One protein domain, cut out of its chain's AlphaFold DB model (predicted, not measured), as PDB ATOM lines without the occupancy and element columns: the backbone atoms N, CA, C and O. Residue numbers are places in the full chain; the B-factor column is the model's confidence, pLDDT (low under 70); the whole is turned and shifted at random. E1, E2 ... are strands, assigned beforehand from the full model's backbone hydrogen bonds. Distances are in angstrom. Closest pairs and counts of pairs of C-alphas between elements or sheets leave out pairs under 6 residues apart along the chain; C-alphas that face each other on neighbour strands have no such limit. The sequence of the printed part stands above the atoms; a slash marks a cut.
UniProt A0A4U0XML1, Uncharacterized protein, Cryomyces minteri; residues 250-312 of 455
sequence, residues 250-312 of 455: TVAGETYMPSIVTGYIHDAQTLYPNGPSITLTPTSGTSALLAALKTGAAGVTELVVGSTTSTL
ATOM      1  N   THR A 250      64.080 143.415  99.423       79.81
ATOM      2  CA  THR A 250      65.378 143.854  99.938       79.81
ATOM      3  C   THR A 250      65.407 143.668 101.449       79.81
ATOM      4  O   THR A 250      64.617 144.287 102.162       79.81
ATOM      5  N   VAL A 251      66.309 142.825 101.954       78.06
ATOM      6  CA  VAL A 251      66.520 142.621 103.397       78.06
ATOM      7  C   VAL A 251      68.001 142.757 103.697       78.06
ATOM      8  O   VAL A 251      68.831 142.168 103.012       78.06
ATOM      9  N   ALA A 252      68.332 143.548 104.721       78.88
ATOM     10  CA  ALA A 252      69.712 143.840 105.111       78.88
ATOM     11  C   ALA A 252      70.586 144.402 103.964       78.88
ATOM     12  O   ALA A 252      71.791 144.188 103.938       78.88
ATOM     13  N   GLY A 253      69.978 145.130 103.017       79.31
ATOM     14  CA  GLY A 253      70.664 145.692 101.846       79.31
ATOM     15  C   GLY A 253      70.823 144.723 100.672       79.31
ATOM     16  O   GLY A 253      71.175 145.164  99.582       79.31
ATOM     17  N   GLU A 254      70.491 143.445 100.856       81.00
ATOM     18  CA  GLU A 254      70.556 142.424  99.813       81.00
ATOM     19  C   GLU A 254      69.203 142.251  99.128       81.00
ATOM     20  O   GLU A 254      68.157 142.282  99.780       81.00
ATOM     21  N   THR A 255      69.217 142.069  97.807       81.69
ATOM     22  CA  THR A 255      68.005 141.905  96.994       81.69
ATOM     23  C   THR A 255      67.762 140.433  96.684       81.69
ATOM     24  O   THR A 255      68.651 139.730  96.210       81.69
ATOM     25  N   TYR A 256      66.535 139.982  96.922       82.25
ATOM     26  CA  TYR A 256      66.082 138.615  96.701       82.25
ATOM     27  C   TYR A 256      65.054 138.604  95.580       82.25
ATOM     28  O   TYR A 256      64.053 139.330  95.628       82.25
ATOM     29  N   MET A 257      65.293 137.764  94.576       77.31
ATOM     30  CA  MET A 257      64.351 137.576  93.479       77.31
ATOM     31  C   MET A 257      63.419 136.410  93.816       77.31
ATOM     32  O   MET A 257      63.917 135.304  94.020       77.31
ATOM     33  N   PRO A 258      62.090 136.594  93.878       70.00
ATOM     34  CA  PRO A 258      61.172 135.470  93.976       70.00
ATOM     35  C   PRO A 258      61.410 134.502  92.813       70.00
ATOM     36  O   PRO A 258      61.462 134.887  91.642       70.00
ATOM     37  N   SER A 259      61.589 133.238  93.166       71.06
ATOM     38  CA  SER A 259      61.652 132.119  92.242       71.06
ATOM     39  C   SER A 259      60.240 131.670  91.912       71.06
ATOM     40  O   SER A 259      59.385 131.538  92.785       71.06
ATOM     41  N   ILE A 260      60.027 131.328  90.649       53.47
ATOM     42  CA  ILE A 260      58.792 130.702  90.164       53.47
ATOM     43  C   ILE A 260      58.545 129.300  90.760       53.47
ATOM     44  O   ILE A 260      57.461 128.756  90.607       53.47
ATOM     45  N   VAL A 261      59.532 128.719  91.456       56.22
ATOM     46  CA  VAL A 261      59.494 127.379  92.075       56.22
ATOM     47  C   VAL A 261      59.212 127.467  93.592       56.22
ATOM     48  O   VAL A 261      59.716 126.679  94.375       56.22
ATOM     49  N   THR A 262      58.405 128.435  94.047       64.06
ATOM     50  CA  THR A 262      58.030 128.667  95.473       64.06
ATOM     51  C   THR A 262      59.148 129.153  96.409       64.06
ATOM     52  O   THR A 262      58.966 129.204  97.624       64.06
ATOM     53  N   GLY A 263      60.298 129.552  95.862       73.69
ATOM     54  CA  GLY A 263      61.462 129.995  96.635       73.69
ATOM     55  C   GLY A 263      61.861 131.450  96.406       73.69
ATOM     56  O   GLY A 263      61.203 132.185  95.675       73.69
ATOM     57  N   TYR A 264      62.988 131.855  96.983       81.69
ATOM     58  CA  TYR A 264      63.679 133.110  96.656       81.69
ATOM     59  C   TYR A 264      65.114 132.799  96.244       81.69
ATOM     60  O   TYR A 264      65.762 131.961  96.864       81.69
ATOM     61  N   ILE A 265      65.605 133.451  95.196       80.31
ATOM     62  CA  ILE A 265      66.971 133.293  94.701       80.31
ATOM     63  C   ILE A 265      67.822 134.461  95.192       80.31
ATOM     64  O   ILE A 265      67.435 135.625  95.053       80.31
ATOM     65  N   HIS A 266      68.993 134.123  95.725       83.75
ATOM     66  CA  HIS A 266      70.068 135.050  96.059       83.75
ATOM     67  C   HIS A 266      71.401 134.400  95.670       83.75
ATOM     68  O   HIS A 266      71.658 133.268  96.072       83.75
ATOM     69  N   ASP A 267      72.203 135.063  94.832       79.56
ATOM     70  CA  ASP A 267      73.510 134.574  94.359       79.56
ATOM     71  C   ASP A 267      73.516 133.107  93.887       79.56
ATOM     72  O   ASP A 267      74.359 132.297  94.266       79.56
ATOM     73  N   ALA A 268      72.532 132.753  93.052       75.25
ATOM     74  CA  ALA A 268      72.299 131.400  92.524       75.25
ATOM     75  C   ALA A 268      71.927 130.325  93.567       75.25
ATOM     76  O   ALA A 268      71.755 129.157  93.212       75.25
ATOM     77  N   GLN A 269      71.730 130.695  94.829       81.06
ATOM     78  CA  GLN A 269      71.173 129.819  95.853       81.06
ATOM     79  C   GLN A 269      69.664 130.027  95.949       81.06
ATOM     80  O   GLN A 269      69.179 131.155  95.887       81.06
ATOM     81  N   THR A 270      68.914 128.932  96.089       81.44
ATOM     82  CA  THR A 270      67.456 128.975  96.254       81.44
ATOM     83  C   THR A 270      67.101 128.718  97.710       81.44
ATOM     84  O   THR A 270      67.428 127.672  98.264       81.44
ATOM     85  N   LEU A 271      66.412 129.672  98.323       85.56
ATOM     86  CA  LEU A 271      65.748 129.516  99.606       85.56
ATOM     87  C   LEU A 271      64.379 128.880  99.391       85.56
ATOM     88  O   LEU A 271      63.589 129.388  98.597       85.56
ATOM     89  N   TYR A 272      64.081 127.827 100.149       83.50
ATOM     90  CA  TYR A 272      62.758 127.202 100.198       83.50
ATOM     91  C   TYR A 272      62.069 127.519 101.528       83.50
ATOM     92  O   TYR A 272      62.756 127.569 102.554       83.50
ATOM     93  N   PRO A 273      60.737 127.717 101.552       82.06
ATOM     94  CA  PRO A 273      59.979 127.840 102.793       82.06
ATOM     95  C   PRO A 273      60.264 126.668 103.737       82.06
ATOM     96  O   PRO A 273      60.121 125.510 103.354       82.06
ATOM     97  N   ASN A 274      60.696 126.973 104.963       81.56
ATOM     98  CA  ASN A 274      61.114 126.000 105.983       81.56
ATOM     99  C   ASN A 274      62.287 125.091 105.568       81.56
ATOM    100  O   ASN A 274      62.550 124.077 106.214       81.56
ATOM    101  N   GLY A 275      63.002 125.458 104.505       85.75
ATOM    102  CA  GLY A 275      64.233 124.806 104.087       85.75
ATOM    103  C   GLY A 275      65.427 125.169 104.978       85.75
ATOM    104  O   GLY A 275      65.314 125.985 105.901       85.75
ATOM    105  N   PRO A 276      66.601 124.573 104.708       87.69
ATOM    106  CA  PRO A 276      67.834 124.947 105.387       87.69
ATOM    107  C   PRO A 276      68.176 126.421 105.133       87.69
ATOM    108  O   PRO A 276      67.927 126.957 104.052       87.69
ATOM    109  N   SER A 277      68.777 127.071 106.131       90.31
ATOM    110  CA  SER A 277      69.307 128.423 105.968       90.31
ATOM    111  C   SER A 277      70.497 128.433 105.012       90.31
ATOM    112  O   SER A 277      71.322 127.519 105.056       90.31
ATOM    113  N   ILE A 278      70.638 129.502 104.236       89.75
ATOM    114  CA  ILE A 278      71.834 129.769 103.441       89.75
ATOM    115  C   ILE A 278      72.736 130.788 104.133       89.75
ATOM    116  O   ILE A 278      72.265 131.644 104.881       89.75
ATOM    117  N   THR A 279      74.034 130.707 103.861       88.75
ATOM    118  CA  THR A 279      75.022 131.668 104.348       88.75
ATOM    119  C   THR A 279      75.228 132.755 103.301       88.75
ATOM    120  O   THR A 279      75.794 132.500 102.241       88.75
ATOM    121  N   LEU A 280      74.792 133.969 103.613       85.44
ATOM    122  CA  LEU A 280      75.065 135.170 102.837       85.44
ATOM    123  C   LEU A 280      76.453 135.695 103.190       85.44
ATOM    124  O   LEU A 280      76.778 135.866 104.371       85.44
ATOM    125  N   THR A 281      77.243 136.014 102.174       81.50
ATOM    126  CA  THR A 281      78.492 136.758 102.352       81.50
ATOM    127  C   THR A 281      78.227 138.190 101.900       81.50
ATOM    128  O   THR A 281      78.227 138.433 100.698       81.50
ATOM    129  N   PRO A 282      77.920 139.127 102.817       74.06
ATOM    130  CA  PRO A 282      77.538 140.472 102.415       74.06
ATOM    131  C   PRO A 282      78.681 141.163 101.675       74.06
ATOM    132  O   PRO A 282      79.834 141.125 102.108       74.06
ATOM    133  N   THR A 283      78.336 141.879 100.606       69.00
ATOM    134  CA  THR A 283      79.285 142.592  99.732       69.00
ATOM    135  C   THR A 283      80.118 143.651 100.485       69.00
ATOM    136  O   THR A 283      81.156 144.102 100.010       69.00
ATOM    137  N   SER A 284      79.669 144.071 101.678       67.19
ATOM    138  CA  SER A 284      80.234 145.197 102.436       67.19
ATOM    139  C   SER A 284      80.697 144.885 103.872       67.19
ATOM    140  O   SER A 284      81.002 145.824 104.609       67.19
ATOM    141  N   GLY A 285      80.804 143.617 104.308       68.25
ATOM    142  CA  GLY A 285      81.147 143.326 105.713       68.25
ATOM    143  C   GLY A 285      81.732 141.942 106.023       68.25
ATOM    144  O   GLY A 285      81.566 140.985 105.280       68.25
ATOM    145  N   THR A 286      82.417 141.839 107.168       61.00
ATOM    146  CA  THR A 286      83.222 140.677 107.611       61.00
ATOM    147  C   THR A 286      82.442 139.546 108.288       61.00
ATOM    148  O   THR A 286      83.048 138.562 108.704       61.00
ATOM    149  N   SER A 287      81.123 139.661 108.450       80.38
ATOM    150  CA  SER A 287      80.318 138.636 109.129       80.38
ATOM    151  C   SER A 287      79.291 138.048 108.181       80.38
ATOM    152  O   SER A 287      78.421 138.757 107.680       80.38
ATOM    153  N   ALA A 288      79.395 136.742 107.958       84.31
ATOM    154  CA  ALA A 288      78.404 136.003 107.210       84.31
ATOM    155  C   ALA A 288      77.048 136.050 107.934       84.31
ATOM    156  O   ALA A 288      76.981 135.877 109.155       84.31
ATOM    157  N   LEU A 289      75.976 136.295 107.188       89.06
ATOM    158  CA  LEU A 289      74.610 136.295 107.708       89.06
ATOM    159  C   LEU A 289      73.924 134.995 107.299       89.06
ATOM    160  O   LEU A 289      74.170 134.477 106.218       89.06
ATOM    161  N   LEU A 290      73.044 134.467 108.144       91.81
ATOM    162  CA  LEU A 290      72.179 133.355 107.753       91.81
ATOM    163  C   LEU A 290      70.856 133.914 107.240       91.81
ATOM    164  O   LEU A 290      70.216 134.701 107.943       91.81
ATOM    165  N   ALA A 291      70.451 133.494 106.045       91.75
ATOM    166  CA  ALA A 291      69.120 133.728 105.508       91.75
ATOM    167  C   ALA A 291      68.298 132.445 105.541       91.75
ATOM    168  O   ALA A 291      68.796 131.380 105.190       91.75
ATOM    169  N   ALA A 292      67.032 132.535 105.928       92.69
ATOM    170  CA  ALA A 292      66.085 131.430 105.857       92.69
ATOM    171  C   ALA A 292      64.689 131.956 105.528       92.69
ATOM    172  O   ALA A 292      64.303 133.028 105.992       92.69
ATOM    173  N   LEU A 293      63.912 131.171 104.785       90.44
ATOM    174  CA  LEU A 293      62.470 131.366 104.702       90.44
ATOM    175  C   LEU A 293      61.815 130.532 105.796       90.44
ATOM    176  O   LEU A 293      62.041 129.324 105.871       90.44
ATOM    177  N   LYS A 294      61.004 131.160 106.639       89.56
ATOM    178  CA  LYS A 294      60.265 130.485 107.709       89.56
ATOM    179  C   LYS A 294      58.780 130.760 107.567       89.56
ATOM    180  O   LYS A 294      58.391 131.825 107.106       89.56
ATOM    181  N   THR A 295      57.950 129.826 108.000       85.56
ATOM    182  CA  THR A 295      56.532 130.105 108.225       85.56
ATOM    183  C   THR A 295      56.374 130.795 109.580       85.56
ATOM    184  O   THR A 295      56.664 130.205 110.621       85.56
ATOM    185  N   GLY A 296      55.951 132.059 109.562       85.25
ATOM    186  CA  GLY A 296      55.649 132.842 110.756       85.25
ATOM    187  C   GLY A 296      54.392 132.355 111.481       85.25
ATOM    188  O   GLY A 296      53.656 131.491 111.000       85.25
ATOM    189  N   ALA A 297      54.098 132.949 112.641       80.12
ATOM    190  CA  ALA A 297      52.986 132.528 113.507       80.12
ATOM    191  C   ALA A 297      51.596 132.644 112.844       80.12
ATOM    192  O   ALA A 297      50.663 131.951 113.239       80.12
ATOM    193  N   ALA A 298      51.464 133.500 111.827       80.38
ATOM    194  CA  ALA A 298      50.237 133.686 111.053       80.38
ATOM    195  C   ALA A 298      50.140 132.769 109.815       80.38
ATOM    196  O   ALA A 298      49.239 132.947 108.999       80.38
ATOM    197  N   GLY A 299      51.076 131.831 109.627       77.62
ATOM    198  CA  GLY A 299      51.154 131.015 108.409       77.62
ATOM    199  C   GLY A 299      51.744 131.752 107.199       77.62
ATOM    200  O   GLY A 299      51.761 131.207 106.102       77.62
ATOM    201  N   VAL A 300      52.230 132.981 107.388       82.12
ATOM    202  CA  VAL A 300      52.843 133.804 106.337       82.12
ATOM    203  C   VAL A 300      54.315 133.431 106.192       82.12
ATOM    204  O   VAL A 300      55.006 133.235 107.191       82.12
ATOM    205  N   THR A 301      54.812 133.340 104.959       83.12
ATOM    206  CA  THR A 301      56.243 133.144 104.714       83.12
ATOM    207  C   THR A 301      57.006 134.423 105.059       83.12
ATOM    208  O   THR A 301      56.721 135.506 104.551       83.12
ATOM    209  N   GLU A 302      58.004 134.298 105.921       91.62
ATOM    210  CA  GLU A 302      58.873 135.373 106.377       91.62
ATOM    211  C   GLU A 302      60.306 135.087 105.923       91.62
ATOM    212  O   GLU A 302      60.823 133.981 106.103       91.62
ATOM    213  N   LEU A 303      60.966 136.086 105.338       91.81
ATOM    214  CA  LEU A 303      62.399 136.051 105.077       91.81
ATOM    215  C   LEU A 303      63.131 136.565 106.316       91.81
ATOM    216  O   LEU A 303      63.017 137.738 106.677       91.81
ATOM    217  N   VAL A 304      63.891 135.683 106.955       92.19
ATOM    218  CA  VAL A 304      64.716 135.999 108.121       92.19
ATOM    219  C   VAL A 304      66.169 136.081 107.681       92.19
ATOM    220  O   VAL A 304      66.712 135.086 107.211       92.19
ATOM    221  N   VAL A 305      66.802 137.241 107.857       91.69
ATOM    222  CA  VAL A 305      68.226 137.475 107.582       91.69
ATOM    223  C   VAL A 305      68.893 137.997 108.850       91.69
ATOM    224  O   VAL A 305      68.667 139.135 109.272       91.69
ATOM    225  N   GLY A 306      69.706 137.154 109.488       90.38
ATOM    226  CA  GLY A 306      70.259 137.454 110.811       90.38
ATOM    227  C   GLY A 306      69.146 137.700 111.838       90.38
ATOM    228  O   GLY A 306      68.342 136.810 112.104       90.38
ATOM    229  N   SER A 307      69.093 138.905 112.413       89.44
ATOM    230  CA  SER A 307      68.032 139.339 113.340       89.44
ATOM    231  C   SER A 307      66.863 140.065 112.662       89.44
ATOM    232  O   SER A 307      65.887 140.405 113.331       89.44
ATOM    233  N   THR A 308      66.945 140.326 111.355       90.44
ATOM    234  CA  THR A 308      65.906 141.052 110.613       90.44
ATOM    235  C   THR A 308      64.908 140.067 110.029       90.44
ATOM    236  O   THR A 308      65.302 139.084 109.410       90.44
ATOM    237  N   THR A 309      63.619 140.348 110.195       90.94
ATOM    238  CA  THR A 309      62.531 139.555 109.613       90.94
ATOM    239  C   THR A 309      61.710 140.450 108.697       90.94
ATOM    240  O   THR A 309      61.361 141.565 109.081       90.94
ATOM    241  N   SER A 310      61.416 139.975 107.490       89.94
ATOM    242  CA  SER A 310      60.548 140.654 106.532       89.94
ATOM    243  C   SER A 310      59.423 139.718 106.115       89.94
ATOM    244  O   SER A 310      59.674 138.590 105.687       89.94
ATOM    245  N   THR A 311      58.179 140.169 106.248       86.38
ATOM    246  CA  THR A 311      57.010 139.417 105.783       86.38
ATOM    247  C   THR A 311      56.955 139.464 104.267       86.38
ATOM    248  O   THR A 311      56.974 140.546 103.674       86.38
ATOM    249  N   LEU A 312      56.861 138.301 103.637       80.81
ATOM    250  CA  LEU A 312      56.738 138.203 102.196       80.81
ATOM    251  C   LEU A 312      55.258 138.177 101.839       80.81
ATOM    252  O   LEU A 312      54.487 137.403 102.407       80.81
TER     253      LEU A 312
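What this domain is: This is residues 250 to 312 of the 455 residues of an uncharacterized protein of Cryomyces minteri (UniProt A0A4U0XML1). Two small sheets, E1 E2 E3 and E4 E5 E6 E7, stand partly face to face as a loose, open sandwich; they come closest where E3 passes E5, and are apart where E1 is opposite E6 and E7. The turns at the two ends of E5, residues 281 to 288 and 296 to 300, make the ends of the longest axis. The printed part has 63 residues and seven named strands, E1 to E7 along the chain, with no named helix; the class is all strand, though only 30 of the 63 residues are in named strands. The sheets, in the orders E1 E2 E3 and E4 E5 E6 E7, are antiparallel. The whole is compact, with a radius of gyration of the C-alphas of 11.1 A and spans of 33 by 23 by 19 A.

Where its parts are: E1, residues 254 to 258, begins with C-alpha 254 at (70.556, 142.424, 99.813) and is 13.1 A long. E2 is residues 264 to 266, 6.7 A, and E3 residues 269 to 271, 6.6 A. E4, residues 278 to 280, is 6.3 A long. E5, residues 289 to 295, is the longest strand at 19.1 A, beginning with C-alpha 289 at (74.610, 136.295, 107.708). E6, residues 301 to 305, is 13.1 A long, and E7, residues 308 to 311, is 10.3 A long and ends with C-alpha 311 at (57.010, 139.417, 105.783).

How they stand to each other: Residues 250 to 251 pair antiparallel with residues 254 to 255 of E1. E1, E2 and E3 form a meander, each strand the antiparallel neighbour of the one before. In the hairpin E1 and E2, N 265 and O 257 are 2.8 A apart; in the hairpin E2 and E3, N 271 and O 264 are 2.8 A apart. E4 to E7 form a second meander, with edge strands E4 and E7. The pairing of E5 is staggered: its residues 289 to 291 pair with E4, N 280 and O 289 being 2.7 A apart, and its residues 291 to 295 with E6, N 302 and O 294 being 2.8 A apart. Between E6 and E7, N 303 and O 310 are 2.8 A apart. The closest C-alphas of E3 and E5, those of Leu 271 and Leu 293, are 6.3 A apart. E2 and E5 are only just apart, at 8.3 A. E1 is apart from E4, E5, E6 and E7.

The domain as a whole: The C-alphas farthest apart, those of Thr 286 and Ala 298, are 33.9 A apart. The printed part has no cut and no long link. The mean pLDDT of the printed part is 81.6; residues 260 to 262 and 283 to 286 are under 70.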